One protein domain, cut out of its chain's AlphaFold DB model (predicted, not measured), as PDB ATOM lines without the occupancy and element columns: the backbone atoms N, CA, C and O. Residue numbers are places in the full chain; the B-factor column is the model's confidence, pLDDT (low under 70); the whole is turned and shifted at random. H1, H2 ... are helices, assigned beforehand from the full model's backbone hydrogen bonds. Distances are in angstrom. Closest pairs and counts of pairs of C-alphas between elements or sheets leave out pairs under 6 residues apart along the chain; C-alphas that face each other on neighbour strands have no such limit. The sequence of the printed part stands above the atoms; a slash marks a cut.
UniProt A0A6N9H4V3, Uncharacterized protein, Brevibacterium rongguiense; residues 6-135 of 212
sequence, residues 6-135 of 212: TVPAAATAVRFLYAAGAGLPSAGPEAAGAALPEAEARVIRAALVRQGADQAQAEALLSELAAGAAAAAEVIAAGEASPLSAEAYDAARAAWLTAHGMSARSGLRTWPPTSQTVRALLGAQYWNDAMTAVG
ATOM      1  N   THR A   6       9.357 -18.120 -17.247       75.31
ATOM      2  CA  THR A   6       9.719 -18.294 -15.822       75.31
ATOM      3  C   THR A   6       9.972 -16.976 -15.094       75.31
ATOM      4  O   THR A   6       9.902 -16.934 -13.870       75.31
ATOM      5  N   VAL A   7      10.270 -15.908 -15.837       81.19
ATOM      6  CA  VAL A   7      10.537 -14.575 -15.277       81.19
ATOM      7  C   VAL A   7       9.249 -13.920 -14.748       81.19
ATOM      8  O   VAL A   7       9.254 -13.543 -13.576       81.19
ATOM      9  N   PRO A   8       8.132 -13.869 -15.508       87.50
ATOM     10  CA  PRO A   8       6.856 -13.362 -14.991       87.50
ATOM     11  C   PRO A   8       6.378 -14.120 -13.746       87.50
ATOM     12  O   PRO A   8       6.138 -13.503 -12.715       87.50
ATOM     13  N   ALA A   9       6.417 -15.459 -13.780       90.50
ATOM     14  CA  ALA A   9       6.011 -16.297 -12.648       90.50
ATOM     15  C   ALA A   9       6.808 -16.012 -11.359       90.50
ATOM     16  O   ALA A   9       6.264 -16.089 -10.256       90.50
ATOM     17  N   ALA A  10       8.099 -15.678 -11.479       91.94
ATOM     18  CA  ALA A  10       8.913 -15.277 -10.334       91.94
ATOM     19  C   ALA A  10       8.524 -13.889  -9.805       91.94
ATOM     20  O   ALA A  10       8.489 -13.697  -8.591       91.94
ATOM     21  N   ALA A  11       8.206 -12.936 -10.687       93.88
ATOM     22  CA  ALA A  11       7.734 -11.614 -10.283       93.88
ATOM     23  C   ALA A  11       6.380 -11.694  -9.556       93.88
ATOM     24  O   ALA A  11       6.209 -11.063  -8.514       93.88
ATOM     25  N   THR A  12       5.458 -12.527 -10.041       94.94
ATOM     26  CA  THR A  12       4.169 -12.788  -9.380       94.94
ATOM     27  C   THR A  12       4.345 -13.416  -8.010       94.94
ATOM     28  O   THR A  12       3.711 -12.967  -7.061       94.94
ATOM     29  N   ALA A  13       5.257 -14.378  -7.853       94.62
ATOM     30  CA  ALA A  13       5.562 -14.932  -6.535       94.62
ATOM     31  C   ALA A  13       6.069 -13.872  -5.547       94.62
ATOM     32  O   ALA A  13       5.659 -13.876  -4.387       94.62
ATOM     33  N   VAL A  14       6.929 -12.951  -5.998       96.00
ATOM     34  CA  VAL A  14       7.405 -11.840  -5.160       96.00
ATOM     35  C   VAL A  14       6.254 -10.925  -4.753       96.00
ATOM     36  O   VAL A  14       6.121 -10.634  -3.570       96.00
ATOM     37  N   ARG A  15       5.409 -10.505  -5.701       95.50
ATOM     38  CA  ARG A  15       4.266  -9.619  -5.424       95.50
ATOM     39  C   ARG A  15       3.242 -10.268  -4.501       95.50
ATOM     40  O   ARG A  15       2.847  -9.660  -3.515       95.50
ATOM     41  N   PHE A  16       2.878 -11.516  -4.767       95.44
ATOM     42  CA  PHE A  16       1.955 -12.263  -3.924       95.44
ATOM     43  C   PHE A  16       2.480 -12.418  -2.488       95.44
ATOM     44  O   PHE A  16       1.780 -12.086  -1.535       95.44
ATOM     45  N   LEU A  17       3.729 -12.868  -2.309       95.00
ATOM     46  CA  LEU A  17       4.296 -13.046  -0.967       95.00
ATOM     47  C   LEU A  17       4.550 -11.714  -0.255       95.00
ATOM     48  O   LEU A  17       4.476 -11.659   0.971       95.00
ATOM     49  N   TYR A  18       4.812 -10.643  -1.006       95.00
ATOM     50  CA  TYR A  18       4.827  -9.288  -0.467       95.00
ATOM     51  C   TYR A  18       3.450  -8.899   0.086       95.00
ATOM     52  O   TYR A  18       3.368  -8.503   1.245       95.00
ATOM     53  N   ALA A  19       2.378  -9.070  -0.697       93.12
ATOM     54  CA  ALA A  19       1.014  -8.778  -0.253       93.12
ATOM     55  C   ALA A  19       0.635  -9.578   0.998       93.12
ATOM     56  O   ALA A  19       0.155  -8.998   1.970       93.12
ATOM     57  N   ALA A  20       0.930 -10.882   1.010       90.69
ATOM     58  CA  ALA A  20       0.682 -11.742   2.161       90.69
ATOM     59  C   ALA A  20       1.451 -11.277   3.412       90.69
ATOM     60  O   ALA A  20       0.882 -11.204   4.498       90.69
ATOM     61  N   GLY A  21       2.734 -10.922   3.269       89.19
ATOM     62  CA  GLY A  21       3.563 -10.446   4.380       89.19
ATOM     63  C   GLY A  21       3.189  -9.050   4.891       89.19
ATOM     64  O   GLY A  21       3.350  -8.772   6.076       89.19
ATOM     65  N   ALA A  22       2.678  -8.183   4.015       87.56
ATOM     66  CA  ALA A  22       2.211  -6.841   4.355       87.56
ATOM     67  C   ALA A  22       0.744  -6.807   4.831       87.56
ATOM     68  O   ALA A  22       0.257  -5.746   5.211       87.56
ATOM     69  N   GLY A  23       0.041  -7.947   4.820       87.94
ATOM     70  CA  GLY A  23      -1.370  -8.029   5.203       87.94
ATOM     71  C   GLY A  23      -2.305  -7.289   4.244       87.94
ATOM     72  O   GLY A  23      -3.344  -6.791   4.675       87.94
ATOM     73  N   LEU A  24      -1.936  -7.178   2.963       85.31
ATOM     74  CA  LEU A  24      -2.757  -6.484   1.975       85.31
ATOM     75  C   LEU A  24      -4.034  -7.285   1.681       85.31
ATOM     76  O   LEU A  24      -3.964  -8.504   1.495       85.31
ATOM     77  N   PRO A  25      -5.202  -6.625   1.612       71.00
ATOM     78  CA  PRO A  25      -6.455  -7.304   1.334       71.00
ATOM     79  C   PRO A  25      -6.475  -7.822  -0.108       71.00
ATOM     80  O   PRO A  25      -6.364  -7.061  -1.063       71.00
ATOM     81  N   SER A  26      -6.713  -9.122  -0.276       62.62
ATOM     82  CA  SER A  26      -6.912  -9.781  -1.575       62.62
ATOM     83  C   SER A  26      -8.289  -9.503  -2.207       62.62
ATOM     84  O   SER A  26      -8.662 -10.154  -3.176       62.62
ATOM     85  N   ALA A  27      -9.058  -8.551  -1.667       55.62
ATOM     86  CA  ALA A  27     -10.449  -8.269  -2.039       55.62
ATOM     87  C   ALA A  27     -10.687  -6.821  -2.521       55.62
ATOM     88  O   ALA A  27     -11.817  -6.335  -2.487       55.62
ATOM     89  N   GLY A  28      -9.632  -6.112  -2.940       56.94
ATOM     90  CA  GLY A  28      -9.768  -4.805  -3.591       56.94
ATOM     91  C   GLY A  28     -10.500  -4.879  -4.946       56.94
ATOM     92  O   GLY A  28     -10.627  -5.963  -5.523       56.94
ATOM     93  N   PRO A  29     -10.981  -3.745  -5.487       53.66
ATOM     94  CA  PRO A  29     -11.704  -3.704  -6.760       53.66
ATOM     95  C   PRO A  29     -10.895  -4.234  -7.961       53.66
ATOM     96  O   PRO A  29     -11.496  -4.870  -8.824       53.66
ATOM     97  N   GLU A  30      -9.561  -4.076  -8.009       55.84
ATOM     98  CA  GLU A  30      -8.738  -4.763  -9.027       55.84
ATOM     99  C   GLU A  30      -8.590  -6.266  -8.760       55.84
ATOM    100  O   GLU A  30      -8.531  -7.064  -9.696       55.84
ATOM    101  N   ALA A  31      -8.575  -6.686  -7.493       58.75
ATOM    102  CA  ALA A  31      -8.396  -8.086  -7.121       58.75
ATOM    103  C   ALA A  31      -9.594  -8.967  -7.523       58.75
ATOM    104  O   ALA A  31      -9.414 -10.140  -7.840       58.75
ATOM    105  N   ALA A  32     -10.804  -8.399  -7.589       56.72
ATOM    106  CA  ALA A  32     -12.031  -9.110  -7.962       56.72
ATOM    107  C   ALA A  32     -12.082  -9.564  -9.439       56.72
ATOM    108  O   ALA A  32     -12.895 -10.422  -9.785       56.72
ATOM    109  N   GLY A  33     -11.226  -9.010 -10.305       66.56
ATOM    110  CA  GLY A  33     -11.111  -9.379 -11.722       66.56
ATOM    111  C   GLY A  33      -9.692  -9.742 -12.158       66.56
ATOM    112  O   GLY A  33      -9.450  -9.933 -13.351       66.56
ATOM    113  N   ALA A  34      -8.749  -9.814 -11.215       81.69
ATOM    114  CA  ALA A  34      -7.353 -10.076 -11.516       81.69
ATOM    115  C   ALA A  34      -7.186 -11.489 -12.084       81.69
ATOM    116  O   ALA A  34      -7.536 -12.487 -11.459       81.69
ATOM    117  N   ALA A  35      -6.594 -11.570 -13.271       87.56
ATOM    118  CA  ALA A  35      -6.208 -12.824 -13.891       87.56
ATOM    119  C   ALA A  35      -4.746 -12.742 -14.321       87.56
ATOM    120  O   ALA A  35      -4.300 -11.748 -14.900       87.56
ATOM    121  N   LEU A  36      -3.992 -13.807 -14.052       89.06
ATOM    122  CA  LEU A  36      -2.635 -13.927 -14.567       89.06
ATOM    123  C   LEU A  36      -2.679 -14.184 -16.080       89.06
ATOM    124  O   LEU A  36      -3.558 -14.911 -16.549       89.06
ATOM    125  N   PRO A  37      -1.715 -13.663 -16.858       92.81
ATOM    126  CA  PRO A  37      -1.588 -14.021 -18.266       92.81
ATOM    127  C   PRO A  37      -1.522 -15.546 -18.443       92.81
ATOM    128  O   PRO A  37      -0.757 -16.214 -17.749       92.81
ATOM    129  N   GLU A  38      -2.256 -16.106 -19.408       91.12
ATOM    130  CA  GLU A  38      -2.408 -17.567 -19.573       91.12
ATOM    131  C   GLU A  38      -1.065 -18.317 -19.647       91.12
ATOM    132  O   GLU A  38      -0.880 -19.387 -19.065       91.12
ATOM    133  N   ALA A  39      -0.072 -17.735 -20.326       90.50
ATOM    134  CA  ALA A  39       1.265 -18.315 -20.417       90.50
ATOM    135  C   ALA A  39       1.939 -18.468 -19.040       90.50
ATOM    136  O   ALA A  39       2.624 -19.461 -18.791       90.50
ATOM    137  N   GLU A  40       1.738 -17.494 -18.157       91.44
ATOM    138  CA  GLU A  40       2.255 -17.492 -16.796       91.44
ATOM    139  C   GLU A  40       1.442 -18.416 -15.887       91.44
ATOM    140  O   GLU A  40       2.026 -19.265 -15.204       91.44
ATOM    141  N   ALA A  41       0.108 -18.319 -15.946       93.12
ATOM    142  CA  ALA A  41      -0.807 -19.189 -15.215       93.12
ATOM    143  C   ALA A  41      -0.482 -20.664 -15.481       93.12
ATOM    144  O   ALA A  41      -0.334 -21.447 -14.545       93.12
ATOM    145  N   ARG A  42      -0.224 -21.035 -16.741       93.00
ATOM    146  CA  ARG A  42       0.200 -22.387 -17.131       93.00
ATOM    147  C   ARG A  42       1.502 -22.837 -16.457       93.00
ATOM    148  O   ARG A  42       1.609 -23.998 -16.059       93.00
ATOM    149  N   VAL A  43       2.505 -21.962 -16.332       91.00
ATOM    150  CA  VAL A  43       3.782 -22.301 -15.669       91.00
ATOM    151  C   VAL A  43       3.569 -22.549 -14.179       91.00
ATOM    152  O   VAL A  43       4.087 -23.535 -13.645       91.00
ATOM    153  N   ILE A  44       2.802 -21.674 -13.528       92.88
ATOM    154  CA  ILE A  44       2.488 -21.763 -12.101       92.88
ATOM    155  C   ILE A  44       1.638 -23.005 -11.829       92.88
ATOM    156  O   ILE A  44       2.030 -23.830 -11.008       92.88
ATOM    157  N   ARG A  45       0.568 -23.226 -12.601       93.50
ATOM    158  CA  ARG A  45      -0.288 -24.422 -12.530       93.50
ATOM    159  C   ARG A  45       0.523 -25.703 -12.596       93.50
ATOM    160  O   ARG A  45       0.414 -26.566 -11.732       93.50
ATOM    161  N   ALA A  46       1.401 -25.807 -13.594       90.69
ATOM    162  CA  ALA A  46       2.244 -26.980 -13.760       90.69
ATOM    163  C   ALA A  46       3.188 -27.192 -12.563       90.69
ATOM    164  O   ALA A  46       3.560 -28.328 -12.280       90.69
ATOM    165  N   ALA A  47       3.618 -26.128 -11.877       90.06
ATOM    166  CA  ALA A  47       4.409 -26.236 -10.653       90.06
ATOM    167  C   ALA A  47       3.573 -26.703  -9.458       90.06
ATOM    168  O   ALA A  47       3.976 -27.670  -8.812       90.06
ATOM    169  N   LEU A  48       2.398 -26.108  -9.243       91.38
ATOM    170  CA  LEU A  48       1.471 -26.482  -8.172       91.38
ATOM    171  C   LEU A  48       1.059 -27.958  -8.275       91.38
ATOM    172  O   LEU A  48       1.173 -28.702  -7.302       91.38
ATOM    173  N   VAL A  49       0.707 -28.423  -9.478       90.44
ATOM    174  CA  VAL A  49       0.345 -29.831  -9.713       90.44
ATOM    175  C   VAL A  49       1.514 -30.774  -9.409       90.44
ATOM    176  O   VAL A  49       1.347 -31.795  -8.745       90.44
ATOM    177  N   ARG A  50       2.748 -30.419  -9.796       87.44
ATOM    178  CA  ARG A  50       3.943 -31.210  -9.426       87.44
ATOM    179  C   ARG A  50       4.192 -31.253  -7.915       87.44
ATOM    180  O   ARG A  50       4.855 -32.180  -7.440       87.44
ATOM    181  N   GLN A  51       3.707 -30.254  -7.182       87.19
ATOM    182  CA  GLN A  51       3.810 -30.152  -5.727       87.19
ATOM    183  C   GLN A  51       2.667 -30.843  -4.982       87.19
ATOM    184  O   GLN A  51       2.723 -30.909  -3.757       87.19
ATOM    185  N   GLY A  52       1.716 -31.439  -5.706       87.62
ATOM    186  CA  GLY A  52       0.644 -32.253  -5.140       87.62
ATOM    187  C   GLY A  52      -0.725 -31.583  -5.118       87.62
ATOM    188  O   GLY A  52      -1.650 -32.200  -4.605       87.62
ATOM    189  N   ALA A  53      -0.874 -30.374  -5.673       89.88
ATOM    190  CA  ALA A  53      -2.199 -29.799  -5.882       89.88
ATOM    191  C   ALA A  53      -2.952 -30.596  -6.957       89.88
ATOM    192  O   ALA A  53      -2.387 -30.920  -8.006       89.88
ATOM    193  N   ASP A  54      -4.229 -30.883  -6.724       91.88
ATOM    194  CA  ASP A  54      -5.109 -31.310  -7.810       91.88
ATOM    195  C   ASP A  54      -5.457 -30.126  -8.737       91.88
ATOM    196  O   ASP A  54      -5.054 -28.980  -8.511       91.88
ATOM    197  N   GLN A  55      -6.187 -30.398  -9.821       89.06
ATOM    198  CA  GLN A  55      -6.535 -29.365 -10.796       89.06
ATOM    199  C   GLN A  55      -7.409 -28.257 -10.189       89.06
ATOM    200  O   GLN A  55      -7.170 -27.087 -10.468       89.06
ATOM    201  N   ALA A  56      -8.397 -28.602  -9.360       90.88
ATOM    202  CA  ALA A  56      -9.317 -27.629  -8.773       90.88
ATOM    203  C   ALA A  56      -8.602 -26.744  -7.741       90.88
ATOM    204  O   ALA A  56      -8.759 -25.524  -7.750       90.88
ATOM    205  N   GLN A  57      -7.754 -27.351  -6.909       90.50
ATOM    206  CA  GLN A  57      -6.870 -26.651  -5.983       90.50
ATOM    207  C   GLN A  57      -5.914 -25.719  -6.729       90.50
ATOM    208  O   GLN A  57      -5.741 -24.574  -6.326       90.50
ATOM    209  N   ALA A  58      -5.314 -26.170  -7.834       91.94
ATOM    210  CA  ALA A  58      -4.408 -25.337  -8.615       91.94
ATOM    211  C   ALA A  58      -5.108 -24.101  -9.211       91.94
ATOM    212  O   ALA A  58      -4.519 -23.024  -9.185       91.94
ATOM    213  N   GLU A  59      -6.346 -24.219  -9.708       92.00
ATOM    214  CA  GLU A  59      -7.107 -23.051 -10.191       92.00
ATOM    215  C   GLU A  59      -7.496 -22.095  -9.056       92.00
ATOM    216  O   GLU A  59      -7.373 -20.879  -9.209       92.00
ATOM    217  N   ALA A  60      -7.924 -22.626  -7.905       91.19
ATOM    218  CA  ALA A  60      -8.259 -21.805  -6.743       91.19
ATOM    219  C   ALA A  60      -7.046 -20.987  -6.272       91.19
ATOM    220  O   ALA A  60      -7.147 -19.776  -6.075       91.19
ATOM    221  N   LEU A  61      -5.878 -21.632  -6.192       92.12
ATOM    222  CA  LEU A  61      -4.625 -20.966  -5.855       92.12
ATOM    223  C   LEU A  61      -4.228 -19.944  -6.917       92.12
ATOM    224  O   LEU A  61      -3.819 -18.850  -6.565       92.12
ATOM    225  N   LEU A  62      -4.369 -20.239  -8.211       93.00
ATOM    226  CA  LEU A  62      -4.079 -19.253  -9.260       93.00
ATOM    227  C   LEU A  62      -4.909 -17.974  -9.113       93.00
ATOM    228  O   LEU A  62      -4.364 -16.889  -9.310       93.00
ATOM    229  N   SER A  63      -6.185 -18.101  -8.748       90.75
ATOM    230  CA  SER A  63      -7.061 -16.955  -8.483       90.75
ATOM    231  C   SER A  63      -6.570 -16.137  -7.280       90.75
ATOM    232  O   SER A  63      -6.395 -14.923  -7.380       90.75
ATOM    233  N   GLU A  64      -6.238 -16.801  -6.169       90.94
ATOM    234  CA  GLU A  64      -5.669 -16.152  -4.976       90.94
ATOM    235  C   GLU A  64      -4.341 -15.438  -5.283       90.94
ATOM    236  O   GLU A  64      -4.118 -14.295  -4.874       90.94
ATOM    237  N   LEU A  65      -3.468 -16.096  -6.048       92.44
ATOM    238  CA  LEU A  65      -2.180 -15.555  -6.473       92.44
ATOM    239  C   LEU A  65      -2.355 -14.311  -7.351       92.44
ATOM    240  O   LEU A  65      -1.620 -13.339  -7.170       92.44
ATOM    241  N   ALA A  66      -3.316 -14.329  -8.279       92.31
ATOM    242  CA  ALA A  66      -3.636 -13.188  -9.132       92.31
ATOM    243  C   ALA A  66      -4.117 -11.992  -8.300       92.31
ATOM    244  O   ALA A  66      -3.589 -10.889  -8.444       92.31
ATOM    245  N   ALA A  67      -5.054 -12.234  -7.381       90.62
ATOM    246  CA  ALA A  67      -5.605 -11.224  -6.483       90.62
ATOM    247  C   ALA A  67      -4.526 -10.586  -5.591       90.62
ATOM    248  O   ALA A  67      -4.414  -9.362  -5.522       90.62
ATOM    249  N   GLY A  68      -3.679 -11.397  -4.948       92.00
ATOM    250  CA  GLY A  68      -2.591 -10.888  -4.109       92.00
ATOM    251  C   GLY A  68      -1.515 -10.146  -4.908       92.00
ATOM    252  O   GLY A  68      -0.997  -9.123  -4.456       92.00
ATOM    253  N   ALA A  69      -1.186 -10.615  -6.116       92.56
ATOM    254  CA  ALA A  69      -0.230  -9.927  -6.979       92.56
ATOM    255  C   ALA A  69      -0.755  -8.570  -7.480       92.56
ATOM    256  O   ALA A  69       0.040  -7.632  -7.575       92.56
ATOM    257  N   ALA A  70      -2.059  -8.456  -7.753       91.56
ATOM    258  CA  ALA A  70      -2.715  -7.196  -8.103       91.56
ATOM    259  C   ALA A  70      -2.712  -6.211  -6.922       91.56
ATOM    260  O   ALA A  70      -2.235  -5.091  -7.071       91.56
ATOM    261  N   ALA A  71      -3.093  -6.657  -5.719       91.25
ATOM    262  CA  ALA A  71      -3.053  -5.818  -4.516       91.25
ATOM    263  C   ALA A  71      -1.641  -5.262  -4.229       91.25
ATOM    264  O   ALA A  71      -1.468  -4.093  -3.884       91.25
ATOM    265  N   ALA A  72      -0.598  -6.077  -4.419       92.31
ATOM    266  CA  ALA A  72       0.779  -5.596  -4.333       92.31
ATOM    267  C   ALA A  72       1.124  -4.582  -5.433       92.31
ATOM    268  O   ALA A  72       1.866  -3.636  -5.170       92.31
ATOM    269  N   ALA A  73       0.630  -4.781  -6.658       91.31
ATOM    270  CA  ALA A  73       0.872  -3.869  -7.768       91.31
ATOM    271  C   ALA A  73       0.257  -2.483  -7.519       91.31
ATOM    272  O   ALA A  73       0.927  -1.494  -7.806       91.31
ATOM    273  N   GLU A  74      -0.935  -2.401  -6.918       90.44
ATOM    274  CA  GLU A  74      -1.566  -1.131  -6.524       90.44
ATOM    275  C   GLU A  74      -0.690  -0.350  -5.533       90.44
ATOM    276  O   GLU A  74      -0.341   0.806  -5.774       90.44
ATOM    277  N   VAL A  75      -0.249  -1.002  -4.452       91.44
ATOM    278  CA  VAL A  75       0.607  -0.379  -3.426       91.44
ATOM    279  C   VAL A  75       1.964   0.049  -3.999       91.44
ATOM    280  O   VAL A  75       2.502   1.099  -3.641       91.44
ATOM    281  N   ILE A  76       2.524  -0.748  -4.915       91.69
ATOM    282  CA  ILE A  76       3.751  -0.407  -5.646       91.69
ATOM    283  C   ILE A  76       3.529   0.820  -6.535       91.69
ATOM    284  O   ILE A  76       4.347   1.739  -6.511       91.69
ATOM    285  N   ALA A  77       2.436   0.855  -7.299       89.94
ATOM    286  CA  ALA A  77       2.113   1.957  -8.200       89.94
ATOM    287  C   ALA A  77       1.836   3.265  -7.442       89.94
ATOM    288  O   ALA A  77       2.201   4.335  -7.926       89.94
ATOM    289  N   ALA A  78       1.265   3.178  -6.238       90.69
ATOM    290  CA  ALA A  78       1.063   4.311  -5.337       90.69
ATOM    291  C   ALA A  78       2.367   4.831  -4.694       90.69
ATOM    292  O   ALA A  78       2.379   5.912  -4.111       90.69
ATOM    293  N   GLY A  79       3.478   4.089  -4.796       89.06
ATOM    294  CA  GLY A  79       4.742   4.441  -4.141       89.06
ATOM    295  C   GLY A  79       4.737   4.210  -2.625       89.06
ATOM    296  O   GLY A  79       5.624   4.694  -1.924       89.06
ATOM    297  N   GLU A  80       3.762   3.455  -2.120       90.31
ATOM    298  CA  GLU A  80       3.561   3.173  -0.692       90.31
ATOM    299  C   GLU A  80       4.204   1.846  -0.263       90.31
ATOM    300  O   GLU A  80       4.163   1.454   0.906       90.31
ATOM    301  N   ALA A  81       4.814   1.130  -1.210       91.00
ATOM    302  CA  ALA A  81       5.435  -0.148  -0.930       91.00
ATOM    303  C   ALA A  81       6.640  -0.015   0.010       91.00
ATOM    304  O   ALA A  81       7.493   0.855  -0.145       91.00
ATOM    305  N   SER A  82       6.744  -0.943   0.960       89.62
ATOM    306  CA  SER A  82       7.898  -1.066   1.849       89.62
ATOM    307  C   SER A  82       8.927  -2.060   1.294       89.62
ATOM    308  O   SER A  82       8.573  -2.964   0.533       89.62
ATOM    309  N   PRO A  83      10.215  -1.951   1.671       90.19
ATOM    310  CA  PRO A  83      11.223  -2.907   1.229       90.19
ATOM    311  C   PRO A  83      10.942  -4.323   1.742       90.19
ATOM    312  O   PRO A  83      10.706  -4.525   2.932       90.19
ATOM    313  N   LEU A  84      11.068  -5.318   0.863       91.50
ATOM    314  CA  LEU A  84      10.991  -6.735   1.223       91.50
ATOM    315  C   LEU A  84      12.402  -7.317   1.334       91.50
ATOM    316  O   LEU A  84      13.178  -7.241   0.383       91.50
ATOM    317  N   SER A  85      12.753  -7.917   2.474       90.38
ATOM    318  CA  SER A  85      14.030  -8.624   2.628       90.38
ATOM    319  C   SER A  85      13.941 -10.058   2.092       90.38
ATOM    320  O   SER A  85      12.869 -10.661   2.059       90.38
ATOM    321  N   ALA A  86      15.079 -10.639   1.702       90.44
ATOM    322  CA  ALA A  86      15.115 -12.033   1.250       90.44
ATOM    323  C   ALA A  86      14.693 -13.022   2.351       90.44
ATOM    324  O   ALA A  86      14.073 -14.037   2.055       90.44
ATOM    325  N   GLU A  87      15.016 -12.710   3.607       89.19
ATOM    326  CA  GLU A  87      14.618 -13.503   4.773       89.19
ATOM    327  C   GLU A  87      13.105 -13.438   5.000       89.19
ATOM    328  O   GLU A  87      12.473 -14.478   5.155       89.19
ATOM    329  N   ALA A  88      12.509 -12.240   4.930       89.56
ATOM    330  CA  ALA A  88      11.062 -12.069   5.037       89.56
ATOM    331  C   ALA A  88      10.325 -12.796   3.901       89.56
ATOM    332  O   ALA A  88       9.320 -13.461   4.142       89.56
ATOM    333  N   TYR A  89      10.865 -12.737   2.679       94.12
ATOM    334  CA  TYR A  89      10.349 -13.500   1.544       94.12
ATOM    335  C   TYR A  89      10.396 -15.015   1.793       94.12
ATOM    336  O   TYR A  89       9.390 -15.697   1.607       94.12
ATOM    337  N   ASP A  90      11.542 -15.561   2.221       92.06
ATOM    338  CA  ASP A  90      11.681 -17.005   2.447       92.06
ATOM    339  C   ASP A  90      10.836 -17.481   3.648       92.06
ATOM    340  O   ASP A  90      10.302 -18.593   3.609       92.06
ATOM    341  N   ALA A  91      10.640 -16.636   4.667       90.88
ATOM    342  CA  ALA A  91       9.730 -16.894   5.783       90.88
ATOM    343  C   ALA A  91       8.260 -16.936   5.328       90.88
ATOM    344  O   ALA A  91       7.562 -17.909   5.615       90.88
ATOM    345  N   ALA A  92       7.805 -15.941   4.555       93.06
ATOM    346  CA  ALA A  92       6.455 -15.918   3.984       93.06
ATOM    347  C   ALA A  92       6.213 -17.121   3.061       93.06
ATOM    348  O   ALA A  92       5.186 -17.794   3.143       93.06
ATOM    349  N   ARG A  93       7.206 -17.459   2.231       93.06
ATOM    350  CA  ARG A  93       7.200 -18.661   1.395       93.06
ATOM    351  C   ARG A  93       7.043 -19.938   2.221       93.06
ATOM    352  O   ARG A  93       6.279 -20.818   1.828       93.06
ATOM    353  N   ALA A  94       7.797 -20.080   3.311       90.75
ATOM    354  CA  ALA A  94       7.722 -21.260   4.167       90.75
ATOM    355  C   ALA A  94       6.337 -21.385   4.814       90.75
ATOM    356  O   ALA A  94       5.734 -22.452   4.734       90.75
ATOM    357  N   ALA A  95       5.806 -20.286   5.357       91.12
ATOM    358  CA  ALA A  95       4.463 -20.242   5.931       91.12
ATOM    359  C   ALA A  95       3.387 -20.636   4.908       91.12
ATOM    360  O   ALA A  95       2.536 -21.474   5.204       91.12
ATOM    361  N   TRP A  96       3.469 -20.105   3.682       91.94
ATOM    362  CA  TRP A  96       2.529 -20.438   2.611       91.94
ATOM    363  C   TRP A  96       2.588 -21.919   2.222       91.94
ATOM    364  O   TRP A  96       1.551 -22.566   2.108       91.94
ATOM    365  N   LEU A  97       3.790 -22.490   2.069       90.25
ATOM    366  CA  LEU A  97       3.950 -23.914   1.749       90.25
ATOM    367  C   LEU A  97       3.369 -24.812   2.848       90.25
ATOM    368  O   LEU A  97       2.676 -25.781   2.541       90.25
ATOM    369  N   THR A  98       3.608 -24.471   4.119       89.50
ATOM    370  CA  THR A  98       3.047 -25.190   5.268       89.50
ATOM    371  C   THR A  98       1.521 -25.118   5.294       89.50
ATOM    372  O   THR A  98       0.882 -26.156   5.455       89.50
ATOM    373  N   ALA A  99       0.936 -23.934   5.087       89.31
ATOM    374  CA  ALA A  99      -0.517 -23.740   5.096       89.31
ATOM    375  C   ALA A  99      -1.241 -24.573   4.022       89.31
ATOM    376  O   ALA A  99      -2.359 -25.027   4.244       89.31
ATOM    377  N   HIS A 100      -0.577 -24.830   2.894       88.50
ATOM    378  CA  HIS A 100      -1.135 -25.582   1.770       88.50
ATOM    379  C   HIS A 100      -0.706 -27.055   1.736       88.50
ATOM    380  O   HIS A 100      -0.934 -27.741   0.741       88.50
ATOM    381  N   GLY A 101      -0.038 -27.552   2.787       85.81
ATOM    382  CA  GLY A 101       0.461 -28.932   2.834       85.81
ATOM    383  C   GLY A 101       1.471 -29.263   1.726       85.81
ATOM    384  O   GLY A 101       1.695 -30.432   1.411       85.81
ATOM    385  N   MET A 102       2.084 -28.247   1.112       83.69
ATOM    386  CA  MET A 102       2.997 -28.418  -0.009       83.69
ATOM    387  C   MET A 102       4.420 -28.637   0.494       83.69
ATOM    388  O   MET A 102       4.976 -27.858   1.267       83.69
ATOM    389  N   SER A 103       5.062 -29.694   0.002       69.25
ATOM    390  CA  SER A 103       6.449 -29.983   0.359       69.25
ATOM    391  C   SER A 103       7.410 -29.045  -0.378       69.25
ATOM    392  O   SER A 103       7.366 -28.901  -1.605       69.25
ATOM    393  N   ALA A 104       8.339 -28.442   0.369       61.34
ATOM    394  CA  ALA A 104       9.472 -27.706  -0.179       61.34
ATOM    395  C   ALA A 104      10.466 -28.691  -0.826       61.34
ATOM    396  O   ALA A 104      11.517 -28.992  -0.266       61.34
ATOM    397  N   ARG A 105      10.134 -29.249  -1.995       59.03
ATOM    398  CA  ARG A 105      11.077 -30.104  -2.729       59.03
ATOM    399  C   ARG A 105      12.254 -29.272  -3.234       59.03
ATOM    400  O   ARG A 105      12.078 -28.133  -3.680       59.03
ATOM    401  N   SER A 106      13.451 -29.853  -3.177       45.84
ATOM    402  CA  SER A 106      14.652 -29.272  -3.771       45.84
ATOM    403  C   SER A 106      14.560 -29.324  -5.302       45.84
ATOM    404  O   SER A 106      14.179 -30.333  -5.891       45.84
ATOM    405  N   GLY A 107      14.884 -28.209  -5.958       49.88
ATOM    406  CA  GLY A 107      14.912 -28.107  -7.417       49.88
ATOM    407  C   GLY A 107      14.327 -26.800  -7.950       49.88
ATOM    408  O   GLY A 107      13.464 -26.178  -7.342       49.88
ATOM    409  N   LEU A 108      14.784 -26.395  -9.136       49.59
ATOM    410  CA  LEU A 108      14.429 -25.154  -9.848       49.59
ATOM    411  C   LEU A 108      12.949 -25.049 -10.296       49.59
ATOM    412  O   LEU A 108      12.630 -24.236 -11.157       49.59
ATOM    413  N   ARG A 109      12.046 -25.900  -9.791       64.69
ATOM    414  CA  ARG A 109      10.671 -26.059 -10.309       64.69
ATOM    415  C   ARG A 109       9.579 -26.033  -9.234       64.69
ATOM    416  O   ARG A 109       8.466 -26.480  -9.514       64.69
ATOM    417  N   THR A 110       9.910 -25.536  -8.046       79.00
ATOM    418  CA  THR A 110       9.010 -25.407  -6.893       79.00
ATOM    419  C   THR A 110       8.407 -24.001  -6.880       79.00
ATOM    420  O   THR A 110       9.139 -23.023  -7.030       79.00
ATOM    421  N   TRP A 111       7.089 -23.901  -6.710       88.38
ATOM    422  CA  TRP A 111       6.358 -22.653  -6.502       88.38
ATOM    423  C   TRP A 111       5.948 -22.538  -5.013       88.38
ATOM    424  O   TRP A 111       5.415 -23.502  -4.469       88.38
ATOM    425  N   PRO A 112       6.203 -21.413  -4.316       91.88
ATOM    426  CA  PRO A 112       6.927 -20.254  -4.811       91.88
ATOM    427  C   PRO A 112       8.424 -20.577  -4.961       91.88
ATOM    428  O   PRO A 112       8.952 -21.431  -4.229       91.88
ATOM    429  N   PRO A 113       9.138 -19.914  -5.891       91.81
ATOM    430  CA  PRO A 113      10.587 -20.039  -6.013       91.81
ATOM    431  C   PRO A 113      11.289 -19.556  -4.735       91.81
ATOM    432  O   PRO A 113      10.735 -18.768  -3.976       91.81
ATOM    433  N   THR A 114      12.518 -20.007  -4.479       91.19
ATOM    434  CA  THR A 114      13.322 -19.503  -3.347       91.19
ATOM    435  C   THR A 114      13.886 -18.114  -3.642       91.19
ATOM    436  O   THR A 114      14.009 -17.726  -4.811       91.19
ATOM    437  N   SER A 115      14.325 -17.382  -2.611       91.25
ATOM    438  CA  SER A 115      15.007 -16.094  -2.804       91.25
ATOM    439  C   SER A 115      16.244 -16.204  -3.712       91.25
ATOM    440  O   SER A 115      16.524 -15.297  -4.498       91.25
ATOM    441  N   GLN A 116      16.960 -17.335  -3.691       89.38
ATOM    442  CA  GLN A 116      18.076 -17.614  -4.603       89.38
ATOM    443  C   GLN A 116      17.622 -17.674  -6.069       89.38
ATOM    444  O   GLN A 116      18.268 -17.088  -6.940       89.38
ATOM    445  N   THR A 117      16.508 -18.353  -6.351       89.88
ATOM    446  CA  THR A 117      15.936 -18.422  -7.702       89.88
ATOM    447  C   THR A 117      15.428 -17.055  -8.158       89.88
ATOM    448  O   THR A 117      15.711 -16.655  -9.284       89.88
ATOM    449  N   VAL A 118      14.768 -16.300  -7.277       92.56
ATOM    450  CA  VAL A 118      14.314 -14.927  -7.557       92.56
ATOM    451  C   VAL A 118      15.491 -14.023  -7.940       92.56
ATOM    452  O   VAL A 118      15.455 -13.376  -8.985       92.56
ATOM    453  N   ARG A 119      16.589 -14.040  -7.170       90.69
ATOM    454  CA  ARG A 119      17.820 -13.291  -7.494       90.69
ATOM    455  C   ARG A 119      18.382 -13.664  -8.860       90.69
ATOM    456  O   ARG A 119      18.825 -12.789  -9.602       90.69
ATOM    457  N   ALA A 120      18.393 -14.956  -9.178       88.12
ATOM    458  CA  ALA A 120      18.940 -15.450 -10.433       88.12
ATOM    459  C   ALA A 120      18.101 -15.040 -11.651       88.12
ATOM    460  O   ALA A 120      18.675 -14.779 -12.705       88.12
ATOM    461  N   LEU A 121      16.775 -14.981 -11.501       89.88
ATOM    462  CA  LEU A 121      15.848 -14.663 -12.587       89.88
ATOM    463  C   LEU A 121      15.626 -13.160 -12.781       89.88
ATOM    464  O   LEU A 121      15.525 -12.722 -13.922       89.88
ATOM    465  N   LEU A 122      15.546 -12.386 -11.695       90.94
ATOM    466  CA  LEU A 122      15.108 -10.983 -11.735       90.94
ATOM    467  C   LEU A 122      16.220  -9.974 -11.444       90.94
ATOM    468  O   LEU A 122      16.131  -8.831 -11.870       90.94
ATOM    469  N   GLY A 123      17.264 -10.372 -10.714       86.69
ATOM    470  CA  GLY A 123      18.194  -9.420 -10.101       86.69
ATOM    471  C   GLY A 123      19.661  -9.621 -10.446       86.69
ATOM    472  O   GLY A 123      20.520  -9.162  -9.703       86.69
ATOM    473  N   ALA A 124      19.989 -10.369 -11.504       86.56
ATOM    474  CA  ALA A 124      21.379 -10.687 -11.856       86.56
ATOM    475  C   ALA A 124      22.209 -11.204 -10.653       86.56
ATOM    476  O   ALA A 124      23.372 -10.842 -10.486       86.56
ATOM    477  N   GLN A 125      21.605 -12.070  -9.825       85.00
ATOM    478  CA  GLN A 125      22.127 -12.626  -8.560       85.00
ATOM    479  C   GLN A 125      22.036 -11.715  -7.318       85.00
ATOM    480  O   GLN A 125      22.399 -12.150  -6.220       85.00
ATOM    481  N   TYR A 126      21.495 -10.502  -7.430       85.88
ATOM    482  CA  TYR A 126      21.321  -9.562  -6.320       85.88
ATOM    483  C   TYR A 126      19.847  -9.393  -5.946       85.88
ATOM    484  O   TYR A 126      18.969  -9.304  -6.798       85.88
ATOM    485  N   TRP A 127      19.562  -9.358  -4.643       90.44
ATOM    486  CA  TRP A 127      18.187  -9.241  -4.146       90.44
ATOM    487  C   TRP A 127      17.597  -7.852  -4.388       90.44
ATOM    488  O   TRP A 127      16.491  -7.744  -4.896       90.44
ATOM    489  N   ASN A 128      18.356  -6.798  -4.087       88.94
ATOM    490  CA  ASN A 128      17.904  -5.419  -4.273       88.94
ATOM    491  C   ASN A 128      17.591  -5.112  -5.742       88.94
ATOM    492  O   ASN A 128      16.599  -4.445  -6.029       88.94
ATOM    493  N   ASP A 129      18.383  -5.657  -6.663       89.44
ATOM    494  CA  ASP A 129      18.123  -5.552  -8.099       89.44
ATOM    495  C   ASP A 129      16.825  -6.281  -8.474       89.44
ATOM    496  O   ASP A 129      16.034  -5.754  -9.246       89.44
ATOM    497  N   ALA A 130      16.562  -7.457  -7.885       92.75
ATOM    498  CA  ALA A 130      15.307  -8.179  -8.093       92.75
ATOM    499  C   ALA A 130      14.094  -7.408  -7.546       92.75
ATOM    500  O   ALA A 130      13.066  -7.367  -8.213       92.75
ATOM    501  N   MET A 131      14.209  -6.783  -6.367       94.31
ATOM    502  CA  MET A 131      13.148  -5.941  -5.791       94.31
ATOM    503  C   MET A 131      12.871  -4.726  -6.679       94.31
ATOM    504  O   MET A 131      11.726  -4.481  -7.047       94.31
ATOM    505  N   THR A 132      13.933  -4.054  -7.128       91.38
ATOM    506  CA  THR A 132      13.830  -2.921  -8.059       91.38
ATOM    507  C   THR A 132      13.151  -3.344  -9.364       91.38
ATOM    508  O   THR A 132      12.265  -2.649  -9.849       91.38
ATOM    509  N   ALA A 133      13.501  -4.517  -9.907       92.44
ATOM    510  CA  ALA A 133      12.909  -5.045 -11.137       92.44
ATOM    511  C   ALA A 133      11.402  -5.346 -11.023       92.44
ATOM    512  O   ALA A 133      10.709  -5.341 -12.039       92.44
ATOM    513  N   VAL A 134      10.881  -5.602  -9.817       93.25
ATOM    514  CA  VAL A 134       9.437  -5.811  -9.592       93.25
ATOM    515  C   VAL A 134       8.694  -4.554  -9.128       93.25
ATOM    516  O   VAL A 134       7.469  -4.615  -9.002       93.25
ATOM    517  N   GLY A 135       9.405  -3.440  -8.922       92.50
ATOM    518  CA  GLY A 135       8.862  -2.154  -8.466       92.50
ATOM    519  C   GLY A 135       8.898  -1.938  -6.949       92.50
ATOM    520  O   GLY A 135       8.425  -0.916  -6.470       92.50
TER     521      GLY A 135
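AT A GLANCE: This is residues 6 to 135 of the 212 residues of an uncharacterized protein of Brevibacterium rongguiense (UniProt A0A6N9H4V3). Look first for the long helix H3, which crosses one side of a core helix, H1; the other four helices pack round H1, with the short H5 and H6 on the side away from H3, H2 at its first residues and H4 crossing its later part, residues 14 to 21. The long link of residues 23 to 37 wraps round the side of H3 away from H1, and the whole is a well-filled cluster of crossed helices. The printed part has 130 residues, with six named helices, H1 to H6 in chain order, and no named strand: the class is all helix. It is compact, with a radius of gyration of the C-alphas of 13.5 A, and rounded, spanning 37 by 35 by 26 A.

HOW THE PARTS SIT: Begin at H3, residues 55 to 77, which with its residues 65 to 73 alone touches H1, residues 6 to 22; they stand about perpendicular at 73 degrees, and their closest C-alphas, Phe 16 and Ala 69, are 4.4 A apart. H2, residues 38 to 50, touches H3 at a steep tilt of 53 degrees, opposite ways, with C-alphas 45 and 58 closest at 5.8 A. H1 is the hub, touching five helices. Its residues 6 to 9 alone touch H2, closest at C-alphas 9 and 40, 5.7 A apart. Its residues 14 to 21 alone touch H4, residues 86 to 99, about perpendicular at 85 degrees; C-alphas 17 and 92 are closest at 6.1 A. H5, residues 115 to 122, touches H1 at a steep tilt of 51 degrees, opposite ways, with C-alphas 7 and 121 closest at 6.0 A. H6, residues 127 to 134, touches H5, closest at C-alphas 122 and 130, 4.6 A apart. H3 and H4 are apart. In H1, H3, H4, H5 and H6 every O i to N i+4 pair is within hydrogen-bond range; in H2, 8 of 9 are.

IN THESE COORDINATES: Find C-alpha 55 at (-6.535, -29.365, -10.796); from there H3 runs 32.6 A to C-alpha 77 at (2.113, 1.957, -8.200). H1 covers 24.4 A, H4 19.9 A and H2 18.2 A; H5 and H6 are shorter. H6 ends at C-alpha 134, (9.437, -5.811, -9.592).

THE WHOLE: The two C-alphas farthest apart, those of Asp 54 and Gly 79, are 37.3 A apart. The printed part has no cut. The links H1 to H2 and H4 to H5 are long, 15 residues each. Look there for pLDDT under 70: residues 26 to 33 and 103 to 109.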